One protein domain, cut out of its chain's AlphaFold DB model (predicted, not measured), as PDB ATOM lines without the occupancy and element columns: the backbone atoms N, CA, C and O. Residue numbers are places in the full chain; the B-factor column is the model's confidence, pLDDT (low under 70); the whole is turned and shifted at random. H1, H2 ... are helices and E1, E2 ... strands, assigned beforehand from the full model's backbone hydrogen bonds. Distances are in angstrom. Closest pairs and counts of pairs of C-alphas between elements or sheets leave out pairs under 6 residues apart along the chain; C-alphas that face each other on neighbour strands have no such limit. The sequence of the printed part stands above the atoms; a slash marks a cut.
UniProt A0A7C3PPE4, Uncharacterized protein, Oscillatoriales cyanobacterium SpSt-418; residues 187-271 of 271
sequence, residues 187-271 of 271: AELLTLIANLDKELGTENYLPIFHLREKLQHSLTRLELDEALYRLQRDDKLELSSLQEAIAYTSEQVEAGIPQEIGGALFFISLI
ATOM      1  N   ALA A 187      80.925 -41.045  89.874       77.50
ATOM      2  CA  ALA A 187      80.687 -40.124  90.986       77.50
ATOM      3  C   ALA A 187      80.143 -38.755  90.529       77.50
ATOM      4  O   ALA A 187      79.265 -38.176  91.177       77.50
ATOM      5  N   GLU A 188      80.635 -38.235  89.403       79.44
ATOM      6  CA  GLU A 188      80.137 -36.992  88.807       79.44
ATOM      7  C   GLU A 188      78.728 -37.182  88.242       79.44
ATOM      8  O   GLU A 188      77.887 -36.297  88.398       79.44
ATOM      9  N   LEU A 189      78.441 -38.353  87.663       83.38
ATOM     10  CA  LEU A 189      77.118 -38.708  87.158       83.38
ATOM     11  C   LEU A 189      76.081 -38.760  88.289       83.38
ATOM     12  O   LEU A 189      75.025 -38.143  88.166       83.38
ATOM     13  N   LEU A 190      76.401 -39.404  89.416       82.94
ATOM     14  CA  LEU A 190      75.533 -39.426  90.604       82.94
ATOM     15  C   LEU A 190      75.293 -38.019  91.169       82.94
ATOM     16  O   LEU A 190      74.160 -37.660  91.488       82.94
ATOM     17  N   THR A 191      76.341 -37.193  91.235       83.19
ATOM     18  CA  THR A 191      76.227 -35.799  91.697       83.19
ATOM     19  C   THR A 191      75.326 -34.982  90.770       83.19
ATOM     20  O   THR A 191      74.526 -34.162  91.221       83.19
ATOM     21  N   LEU A 192      75.426 -35.214  89.461       84.44
ATOM     22  CA  LEU A 192      74.618 -34.529  88.463       84.44
ATOM     23  C   LEU A 192      73.145 -34.954  88.525       84.44
ATOM     24  O   LEU A 192      72.278 -34.089  88.412       84.44
ATOM     25  N   ILE A 193      72.868 -36.239  88.768       84.38
ATOM     26  CA  ILE A 193      71.513 -36.759  89.015       84.38
ATOM     27  C   ILE A 193      70.924 -36.126  90.283       84.38
ATOM     28  O   ILE A 193      69.818 -35.598  90.229       84.38
ATOM     29  N   ALA A 194      71.674 -36.087  91.390       82.69
ATOM     30  CA  ALA A 194      71.212 -35.496  92.650       82.69
ATOM     31  C   ALA A 194      70.909 -33.991  92.523       82.69
ATOM     32  O   ALA A 194      69.913 -33.494  93.049       82.69
ATOM     33  N   ASN A 195      71.757 -33.254  91.800       84.12
ATOM     34  CA  ASN A 195      71.527 -31.834  91.539       84.12
ATOM     35  C   ASN A 195      70.290 -31.616  90.662       84.12
ATOM     36  O   ASN A 195      69.504 -30.720  90.950       84.12
ATOM     37  N   LEU A 196      70.103 -32.437  89.623       82.44
ATOM     38  CA  LEU A 196      68.924 -32.374  88.759       82.44
ATOM     39  C   LEU A 196      67.631 -32.678  89.514       82.44
ATOM     40  O   LEU A 196      66.648 -31.964  89.335       82.44
ATOM     41  N   ASP A 197      67.645 -33.693  90.375       83.25
ATOM     42  CA  ASP A 197      66.488 -34.051  91.191       83.25
ATOM     43  C   ASP A 197      66.073 -32.900  92.120       83.25
ATOM     44  O   ASP A 197      64.898 -32.542  92.209       83.25
ATOM     45  N   LYS A 198      67.061 -32.231  92.728       82.69
ATOM     46  CA  LYS A 198      66.843 -31.056  93.579       82.69
ATOM     47  C   LYS A 198      66.398 -29.814  92.799       82.69
ATOM     48  O   LYS A 198      65.591 -29.042  93.309       82.69
ATOM     49  N   GLU A 199      66.938 -29.594  91.601       82.12
ATOM     50  CA  GLU A 199      66.575 -28.474  90.718       82.12
ATOM     51  C   GLU A 199      65.130 -28.594  90.219       82.12
ATOM     52  O   GLU A 199      64.410 -27.597  90.176       82.12
ATOM     53  N   LEU A 200      64.711 -29.807  89.850       80.44
ATOM     54  CA  LEU A 200      63.390 -30.078  89.282       80.44
ATOM     55  C   LEU A 200      62.345 -30.450  90.343       80.44
ATOM     56  O   LEU A 200      61.157 -30.487  90.031       80.44
ATOM     57  N   GLY A 201      62.774 -30.695  91.583       80.06
ATOM     58  CA  GLY A 201      61.895 -31.080  92.683       80.06
ATOM     59  C   GLY A 201      61.220 -32.428  92.444       80.06
ATOM     60  O   GLY A 201      60.057 -32.589  92.793       80.06
ATOM     61  N   THR A 202      61.921 -33.379  91.817       76.62
ATOM     62  CA  THR A 202      61.357 -34.684  91.427       76.62
ATOM     63  C   THR A 202      61.346 -35.721  92.553       76.62
ATOM     64  O   THR A 202      60.980 -36.864  92.303       76.62
ATOM     65  N   GLU A 203      61.702 -35.324  93.781       80.81
ATOM     66  CA  GLU A 203      61.631 -36.136  95.008       80.81
ATOM     67  C   GLU A 203      62.223 -37.546  94.852       80.81
ATOM     68  O   GLU A 203      61.635 -38.543  95.268       80.81
ATOM     69  N   ASN A 204      63.418 -37.625  94.267       81.44
ATOM     70  CA  ASN A 204      64.143 -38.857  93.983       81.44
ATOM     71  C   ASN A 204      63.467 -39.763  92.939       81.44
ATOM     72  O   ASN A 204      63.592 -40.987  92.988       81.44
ATOM     73  N   TYR A 205      62.754 -39.171  91.984       84.44
ATOM     74  CA  TYR A 205      62.057 -39.873  90.908       84.44
ATOM     75  C   TYR A 205      62.281 -39.162  89.568       84.44
ATOM     76  O   TYR A 205      61.355 -38.711  88.890       84.44
ATOM     77  N   LEU A 206      63.556 -39.010  89.197       85.88
ATOM     78  CA  LEU A 206      63.987 -38.178  88.078       85.88
ATOM     79  C   LEU A 206      63.743 -38.877  86.728       85.88
ATOM     80  O   LEU A 206      64.315 -39.942  86.481       85.88
ATOM     81  N   PRO A 207      62.992 -38.271  85.792       88.19
ATOM     82  CA  PRO A 207      62.883 -38.794  84.435       88.19
ATOM     83  C   PRO A 207      64.212 -38.751  83.663       88.19
ATOM     84  O   PRO A 207      64.865 -37.709  83.557       88.19
ATOM     85  N   ILE A 208      64.581 -39.863  83.026       87.12
ATOM     86  CA  ILE A 208      65.857 -40.047  82.313       87.12
ATOM     87  C   ILE A 208      66.065 -39.054  81.163       87.12
ATOM     88  O   ILE A 208      67.202 -38.742  80.804       87.12
ATOM     89  N   PHE A 209      64.989 -38.526  80.577       84.19
ATOM     90  CA  PHE A 209      65.094 -37.588  79.461       84.19
ATOM     91  C   PHE A 209      65.766 -36.267  79.865       84.19
ATOM     92  O   PHE A 209      66.533 -35.732  79.070       84.19
ATOM     93  N   HIS A 210      65.583 -35.799  81.106       84.12
ATOM     94  CA  HIS A 210      66.281 -34.615  81.621       84.12
ATOM     95  C   HIS A 210      67.789 -34.854  81.742       84.12
ATOM     96  O   HIS A 210      68.603 -33.998  81.388       84.12
ATOM     97  N   LEU A 211      68.174 -36.053  82.185       82.62
ATOM     98  CA  LEU A 211      69.574 -36.453  82.259       82.62
ATOM     99  C   LEU A 211      70.194 -36.551  80.859       82.62
ATOM    100  O   LEU A 211      71.305 -36.070  80.636       82.62
ATOM    101  N   ARG A 212      69.459 -37.117  79.893       82.94
ATOM    102  CA  ARG A 212      69.887 -37.188  78.489       82.94
ATOM    103  C   ARG A 212      70.021 -35.815  77.848       82.94
ATOM    104  O   ARG A 212      70.951 -35.626  77.080       82.94
ATOM    105  N   GLU A 213      69.128 -34.876  78.135       79.12
ATOM    106  CA  GLU A 213      69.210 -33.504  77.627       79.12
ATOM    107  C   GLU A 213      70.453 -32.785  78.173       79.12
ATOM    108  O   GLU A 213      71.220 -32.206  77.408       79.12
ATOM    109  N   LYS A 214      70.733 -32.912  79.478       77.00
ATOM    110  CA  LYS A 214      71.907 -32.280  80.111       77.00
ATOM    111  C   LYS A 214      73.232 -32.928  79.684       77.00
ATOM    112  O   LYS A 214      74.240 -32.237  79.558       77.00
ATOM    113  N   LEU A 215      73.237 -34.239  79.432       77.25
ATOM    114  CA  LEU A 215      74.430 -35.010  79.051       77.25
ATOM    115  C   LEU A 215      74.537 -35.316  77.555       77.25
ATOM    116  O   LEU A 215      75.489 -35.982  77.150       77.25
ATOM    117  N   GLN A 216      73.638 -34.784  76.722       67.62
ATOM    118  CA  GLN A 216      73.625 -34.993  75.267       67.62
ATOM    119  C   GLN A 216      74.951 -34.603  74.598       67.62
ATOM    120  O   GLN A 216      75.305 -35.132  73.545       67.62
ATOM    121  N   HIS A 217      75.693 -33.689  75.226       59.34
ATOM    122  CA  HIS A 217      76.993 -33.210  74.767       59.34
ATOM    123  C   HIS A 217      78.190 -33.988  75.336       59.34
ATOM    124  O   HIS A 217      79.293 -33.839  74.821       59.34
ATOM    125  N   SER A 218      77.994 -34.799  76.385       69.12
ATOM    126  CA  SER A 218      79.075 -35.491  77.113       69.12
ATOM    127  C   SER A 218      79.073 -37.011  76.928       69.12
ATOM    128  O   SER A 218      80.136 -37.627  76.966       69.12
ATOM    129  N   LEU A 219      77.902 -37.626  76.733       72.94
ATOM    130  CA  LEU A 219      77.741 -39.076  76.597       72.94
ATOM    131  C   LEU A 219      76.728 -39.409  75.501       72.94
ATOM    132  O   LEU A 219      75.695 -38.754  75.357       72.94
ATOM    133  N   THR A 220      77.001 -40.468  74.739       77.38
ATOM    134  CA  THR A 220      75.997 -41.029  73.825       77.38
ATOM    135  C   THR A 220      74.884 -41.741  74.600       77.38
ATOM    136  O   THR A 220      75.068 -42.124  75.755       77.38
ATOM    137  N   ARG A 221      73.719 -41.961  73.964       78.38
ATOM    138  CA  ARG A 221      72.595 -42.677  74.605       78.38
ATOM    139  C   ARG A 221      73.026 -44.035  75.163       78.38
ATOM    140  O   ARG A 221      72.717 -44.332  76.304       78.38
ATOM    141  N   LEU A 222      73.778 -44.804  74.375       77.94
ATOM    142  CA  LEU A 222      74.247 -46.132  74.757       77.94
ATOM    143  C   LEU A 222      75.263 -46.070  75.908       77.94
ATOM    144  O   LEU A 222      75.155 -46.847  76.845       77.94
ATOM    145  N   GLU A 223      76.197 -45.114  75.887       77.38
ATOM    146  CA  GLU A 223      77.174 -44.951  76.975       77.38
ATOM    147  C   GLU A 223      76.526 -44.498  78.288       77.38
ATOM    148  O   GLU A 223      76.951 -44.929  79.358       77.38
ATOM    149  N   LEU A 224      75.499 -43.644  78.223       83.25
ATOM    150  CA  LEU A 224      74.724 -43.270  79.405       83.25
ATOM    151  C   LEU A 224      73.952 -44.475  79.953       83.25
ATOM    152  O   LEU A 224      73.958 -44.692  81.159       83.25
ATOM    153  N   ASP A 225      73.329 -45.269  79.082       83.94
ATOM    154  CA  ASP A 225      72.570 -46.455  79.488       83.94
ATOM    155  C   ASP A 225      73.495 -47.484  80.152       83.94
ATOM    156  O   ASP A 225      73.178 -48.002  81.219       83.94
ATOM    157  N   GLU A 226      74.682 -47.723  79.586       83.81
ATOM    158  CA  GLU A 226      75.711 -48.576  80.192       83.81
ATOM    159  C   GLU A 226      76.185 -48.050  81.554       83.81
ATOM    160  O   GLU A 226      76.354 -48.839  82.486       83.81
ATOM    161  N   ALA A 227      76.379 -46.734  81.693       84.50
ATOM    162  CA  ALA A 227      76.768 -46.120  82.961       84.50
ATOM    163  C   ALA A 227      75.665 -46.254  84.023       84.50
ATOM    164  O   ALA A 227      75.956 -46.607  85.164       84.50
ATOM    165  N   LEU A 228      74.399 -46.050  83.648       86.75
ATOM    166  CA  LEU A 228      73.256 -46.232  84.542       86.75
ATOM    167  C   LEU A 228      73.093 -47.697  84.962       86.75
ATOM    168  O   LEU A 228      72.906 -47.967  86.144       86.75
ATOM    169  N   TYR A 229      73.251 -48.654  84.041       85.88
ATOM    170  CA  TYR A 229      73.237 -50.079  84.387       85.88
ATOM    171  C   TYR A 229      74.408 -50.480  85.289       85.88
ATOM    172  O   TYR A 229      74.245 -51.353  86.141       85.88
ATOM    173  N   ARG A 230      75.589 -49.871  85.126       85.62
ATOM    174  CA  ARG A 230      76.727 -50.090  86.032       85.62
ATOM    175  C   ARG A 230      76.422 -49.563  87.433       85.62
ATOM    176  O   ARG A 230      76.555 -50.312  88.391       85.62
ATOM    177  N   LEU A 231      75.923 -48.333  87.537       86.06
ATOM    178  CA  LEU A 231      75.519 -47.729  88.809       86.06
ATOM    179  C   LEU A 231      74.382 -48.493  89.501       86.06
ATOM    180  O   LEU A 231      74.377 -48.601  90.724       86.06
ATOM    181  N   GLN A 232      73.449 -49.055  88.729       86.00
ATOM    182  CA  GLN A 232      72.398 -49.921  89.257       86.00
ATOM    183  C   GLN A 232      72.966 -51.233  89.815       86.00
ATOM    184  O   GLN A 232      72.523 -51.690  90.861       86.00
ATOM    185  N   ARG A 233      73.957 -51.843  89.148       84.88
ATOM    186  CA  ARG A 233      74.634 -53.056  89.654       84.88
ATOM    187  C   ARG A 233      75.447 -52.803  90.922       84.88
ATOM    188  O   ARG A 233      75.626 -53.732  91.699       84.88
ATOM    189  N   ASP A 234      75.936 -51.581  91.096       85.06
ATOM    190  CA  ASP A 234      76.703 -51.153  92.269       85.06
ATOM    191  C   ASP A 234      75.801 -50.624  93.410       85.06
ATOM    192  O   ASP A 234      76.299 -49.970  94.334       85.06
ATOM    193  N   ASP A 235      74.485 -50.872  93.332       86.00
ATOM    194  CA  ASP A 235      73.457 -50.448  94.295       86.00
ATOM    195  C   ASP A 235      73.506 -48.937  94.604       86.00
ATOM    196  O   ASP A 235      73.357 -48.503  95.747       86.00
ATOM    197  N   LYS A 236      73.774 -48.104  93.586       83.44
ATOM    198  CA  LYS A 236      73.808 -46.632  93.714       83.44
ATOM    199  C   LYS A 236      72.533 -45.944  93.250       83.44
ATOM    200  O   LYS A 236      72.297 -44.793  93.614       83.44
ATOM    201  N   LEU A 237      71.755 -46.610  92.405       89.62
ATOM    202  CA  LEU A 237      70.489 -46.109  91.889       89.62
ATOM    203  C   LEU A 237      69.564 -47.258  91.491       89.62
ATOM    204  O   LEU A 237      70.019 -48.366  91.211       89.62
ATOM    205  N   GLU A 238      68.278 -46.961  91.383       87.44
ATOM    206  CA  GLU A 238      67.248 -47.825  90.828       87.44
ATOM    207  C   GLU A 238      66.660 -47.202  89.562       87.44
ATOM    208  O   GLU A 238      66.500 -45.982  89.453       87.44
ATOM    209  N   LEU A 239      66.327 -48.061  88.597       87.56
ATOM    210  CA  LEU A 239      65.640 -47.675  87.371       87.56
ATOM    211  C   LEU A 239      64.220 -48.239  87.391       87.56
ATOM    212  O   LEU A 239      64.036 -49.454  87.468       87.56
ATOM    213  N   SER A 240      63.225 -47.360  87.275       85.75
ATOM    214  CA  SER A 240      61.803 -47.724  87.265       85.75
ATOM    215  C   SER A 240      61.166 -47.472  85.900       85.75
ATOM    216  O   SER A 240      61.528 -46.535  85.184       85.75
ATOM    217  N   SER A 241      60.215 -48.325  85.515       84.94
ATOM    218  CA  SER A 241      59.532 -48.247  84.222       84.94
ATOM    219  C   SER A 241      58.364 -47.259  84.226       84.94
ATOM    220  O   SER A 241      57.730 -47.004  85.252       84.94
ATOM    221  N   LEU A 242      58.068 -46.695  83.054       80.19
ATOM    222  CA  LEU A 242      56.906 -45.825  82.868       80.19
ATOM    223  C   LEU A 242      55.615 -46.657  82.809       80.19
ATOM    224  O   LEU A 242      55.438 -47.449  81.883       80.19
ATOM    225  N   GLN A 243      54.710 -46.462  83.773       69.00
ATOM    226  CA  GLN A 243      53.401 -47.136  83.803       69.00
ATOM    227  C   GLN A 243      52.312 -46.343  83.063       69.00
ATOM    228  O   GLN A 243      51.502 -46.934  82.354       69.00
ATOM    229  N   GLU A 244      52.322 -45.007  83.157       68.06
ATOM    230  CA  GLU A 244      51.344 -44.130  82.501       68.06
ATOM    231  C   GLU A 244      52.039 -43.084  81.621       68.06
ATOM    232  O   GLU A 244      52.675 -42.151  82.103       68.06
ATOM    233  N   ALA A 245      51.895 -43.217  80.302       65.31
ATOM    234  CA  ALA A 245      52.519 -42.314  79.331       65.31
ATOM    235  C   ALA A 245      51.735 -41.009  79.086       65.31
ATOM    236  O   ALA A 245      52.197 -40.153  78.343       65.31
ATOM    237  N   ILE A 246      50.553 -40.845  79.693       66.50
ATOM    238  CA  ILE A 246      49.610 -39.748  79.390       66.50
ATOM    239  C   ILE A 246      50.198 -38.371  79.741       66.50
ATOM    240  O   ILE A 246      49.861 -37.374  79.106       66.50
ATOM    241  N   ALA A 247      51.099 -38.317  80.723       72.62
ATOM    242  CA  ALA A 247      51.751 -37.088  81.164       72.62
ATOM    243  C   ALA A 247      52.975 -36.679  80.316       72.62
ATOM    244  O   ALA A 247      53.544 -35.617  80.568       72.62
ATOM    245  N   TYR A 248      53.384 -37.486  79.327       77.12
ATOM    246  CA  TYR A 248      54.634 -37.296  78.585       77.12
ATOM    247  C   TYR A 248      54.409 -37.268  77.071       77.12
ATOM    248  O   TYR A 248      53.543 -37.955  76.530       77.12
ATOM    249  N   THR A 249      55.206 -36.471  76.361       78.50
ATOM    250  CA  THR A 249      55.169 -36.446  74.893       78.50
ATOM    251  C   THR A 249      55.777 -37.724  74.314       78.50
ATOM    252  O   THR A 249      56.611 -38.370  74.948       78.50
ATOM    253  N   SER A 250      55.414 -38.084  73.078       75.44
ATOM    254  CA  SER A 250      55.989 -39.255  72.395       75.44
ATOM    255  C   SER A 250      57.524 -39.224  72.372       75.44
ATOM    256  O   SER A 250      58.158 -40.238  72.634       75.44
ATOM    257  N   GLU A 251      58.121 -38.050  72.153       74.81
ATOM    258  CA  GLU A 251      59.580 -37.866  72.150       74.81
ATOM    259  C   GLU A 251      60.214 -38.102  73.531       74.81
ATOM    260  O   GLU A 251      61.312 -38.654  73.626       74.81
ATOM    261  N   GLN A 252      59.523 -37.719  74.611       77.69
ATOM    262  CA  GLN A 252      59.972 -37.975  75.980       77.69
ATOM    263  C   GLN A 252      59.890 -39.464  76.308       77.69
ATOM    264  O   GLN A 252      60.842 -40.016  76.851       77.69
ATOM    265  N   VAL A 253      58.802 -40.137  75.923       78.69
ATOM    266  CA  VAL A 253      58.632 -41.589  76.108       78.69
ATOM    267  C   VAL A 253      59.715 -42.373  75.354       78.69
ATOM    268  O   VAL A 253      60.321 -43.284  75.916       78.69
ATOM    269  N   GLU A 254      60.041 -41.971  74.123       79.19
ATOM    270  CA  GLU A 254      61.120 -42.555  73.305       79.19
ATOM    271  C   GLU A 254      62.541 -42.290  73.840       79.19
ATOM    272  O   GLU A 254      63.527 -42.848  73.340       79.19
ATOM    273  N   ALA A 255      62.685 -41.427  74.846       80.56
ATOM    274  CA  ALA A 255      63.947 -41.227  75.545       80.56
ATOM    275  C   ALA A 255      64.188 -42.269  76.656       80.56
ATOM    276  O   ALA A 255      65.312 -42.347  77.161       80.56
ATOM    277  N   GLY A 256      63.189 -43.080  77.020       81.88
ATOM    278  CA  GLY A 256      63.353 -44.202  77.949       81.88
ATOM    279  C   GLY A 256      64.331 -45.270  77.439       81.88
ATOM    280  O   GLY A 256      64.602 -45.361  76.240       81.88
ATOM    281  N   ILE A 257      64.887 -46.085  78.341       84.25
ATOM    282  CA  ILE A 257      65.713 -47.241  77.957       84.25
ATOM    283  C   ILE A 257      64.772 -48.399  77.592       84.25
ATOM    284  O   ILE A 257      64.003 -48.841  78.453       84.25
ATOM    285  N   PRO A 258      64.793 -48.899  76.344       81.25
ATOM    286  CA  PRO A 258      63.914 -49.987  75.932       81.25
ATOM    287  C   PRO A 258      64.269 -51.285  76.670       81.25
ATOM    288  O   PRO A 258      65.444 -51.606  76.845       81.25
ATOM    289  N   GLN A 259      63.247 -52.041  77.076       75.69
ATOM    290  CA  GLN A 259      63.387 -53.365  77.684       75.69
ATOM    291  C   GLN A 259      62.745 -54.433  76.794       75.69
ATOM    292  O   GLN A 259      61.789 -54.153  76.074       75.69
ATOM    293  N   GLU A 260      63.252 -55.668  76.859       69.19
ATOM    294  CA  GLU A 260      62.658 -56.804  76.136       69.19
ATOM    295  C   GLU A 260      61.331 -57.272  76.760       69.19
ATOM    296  O   GLU A 260      60.496 -57.857  76.072       69.19
ATOM    297  N   ILE A 261      61.123 -57.011  78.058       64.56
ATOM    298  CA  ILE A 261      59.924 -57.389  78.815       64.56
ATOM    299  C   ILE A 261      59.561 -56.231  79.756       64.56
ATOM    300  O   ILE A 261      60.344 -55.900  80.639       64.56
ATOM    301  N   GLY A 262      58.370 -55.645  79.589       66.38
ATOM    302  CA  GLY A 262      57.893 -54.509  80.393       66.38
ATOM    303  C   GLY A 262      57.948 -53.157  79.669       66.38
ATOM    304  O   GLY A 262      58.272 -53.081  78.484       66.38
ATOM    305  N   GLY A 263      57.561 -52.084  80.371       74.44
ATOM    306  CA  GLY A 263      57.663 -50.707  79.872       74.44
ATOM    307  C   GLY A 263      59.109 -50.202  79.874       74.44
ATOM    308  O   GLY A 263      59.941 -50.703  80.625       74.44
ATOM    309  N   ALA A 264      59.418 -49.195  79.051       81.69
ATOM    310  CA  ALA A 264      60.757 -48.605  79.015       81.69
ATOM    311  C   ALA A 264      61.159 -48.048  80.393       81.69
ATOM    312  O   ALA A 264      60.339 -47.422  81.075       81.69
ATOM    313  N   LEU A 265      62.423 -48.253  80.789       84.94
ATOM    314  CA  LEU A 265      62.970 -47.637  81.999       84.94
ATOM    315  C   LEU A 265      63.019 -46.134  81.800       84.94
ATOM    316  O   LEU A 265      63.564 -45.641  80.809       84.94
ATOM    317  N   PHE A 266      62.433 -45.417  82.741       86.94
ATOM    318  CA  PHE A 266      62.117 -44.015  82.557       86.94
ATOM    319  C   PHE A 266      62.504 -43.164  83.754       86.94
ATOM    320  O   PHE A 266      62.919 -42.029  83.554       86.94
ATOM    321  N   PHE A 267      62.420 -43.699  84.969       87.62
ATOM    322  CA  PHE A 267      62.729 -42.962  86.188       87.62
ATOM    323  C   PHE A 267      64.003 -43.478  86.842       87.62
ATOM    324  O   PHE A 267      64.272 -44.678  86.814       87.62
ATOM    325  N   ILE A 268      64.766 -42.554  87.419       88.31
ATOM    326  CA  ILE A 268      65.999 -42.794  88.160       88.31
ATOM    327  C   ILE A 268      65.764 -42.368  89.608       88.31
ATOM    328  O   ILE A 268      65.400 -41.217  89.862       88.31
ATOM    329  N   SER A 269      66.029 -43.277  90.539       87.25
ATOM    330  CA  SER A 269      66.006 -43.018  91.980       87.25
ATOM    331  C   SER A 269      67.369 -43.343  92.571       87.25
ATOM    332  O   SER A 269      67.896 -44.420  92.334       87.25
ATOM    333  N   LEU A 270      67.977 -42.417  93.303       85.62
ATOM    334  CA  LEU A 270      69.229 -42.653  94.023       85.62
ATOM    335  C   LEU A 270      68.960 -43.440  95.316       85.62
ATOM    336  O   LEU A 270      67.924 -43.229  95.951       85.62
ATOM    337  N   ILE A 271      69.889 -44.324  95.695       81.31
ATOM    338  CA  ILE A 271      69.836 -45.137  96.928       81.31
ATOM    339  C   ILE A 271      70.748 -44.537  98.003       81.31
ATOM    340  O   ILE A 271      71.892 -44.151  97.662       81.31
TER     341      ILE A 271
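What this domain is: This is residues 187 to 271 of the 271 residues of an uncharacterized protein of Oscillatoriales cyanobacterium SpSt-418 (UniProt A0A7C3PPE4). A two-stranded ribbon, E1 and E2, runs through the body; H2 packs on E2, H3 packs on E1, and H1 packs on H2, with H4 and loops beyond the ribbon's other end. The 85 printed residues hold H1, H2, H3, E1, H4, E2 in chain order; the sheet is antiparallel, the class mixed. The whole is compact, radius of gyration of the C-alphas 12.0 A, spanning 32 by 27 by 26 A.

Where its parts are: E1 is residues 237 to 241 and E2 265 to 270, 14.4 A long, ending at C-alpha 270 (69.229, -42.653, 94.023). H1, 187 to 200, is 20.1 A long from C-alpha 187 (80.687, -40.124, 90.986); H2 is 208 to 215, H3 221 to 233, 18.4 A, and H4 250 to 253.

How they stand to each other: E1 and E2 are antiparallel at 152 degrees, with N 238 and O 269 2.7 A apart, within hydrogen-bond range. The closest C-alphas of H2 and E2 are Ile 208 and Phe 266, 5.5 A; of H3 and E1, Gln 232 and Glu 238, 5.8 A. H1, with residues 193 to 196 alone, only just touches H2, with 3 pairs of C-alphas within 8 A, the closest Ile 193 and Leu 211, 7.0 A. H3 and H4 are apart. In H1, H2 and H3 every O i to N i+4 pair is within hydrogen-bond range; H4 is too short for one.

The domain as a whole: The farthest C-alphas, Ala 187 and Ile 246, are 33.2 A apart. The printed part has no cut; the link H4 to E2 is long. pLDDT is under 70 at residues 216 to 218, 243 to 246 and 260 to 262.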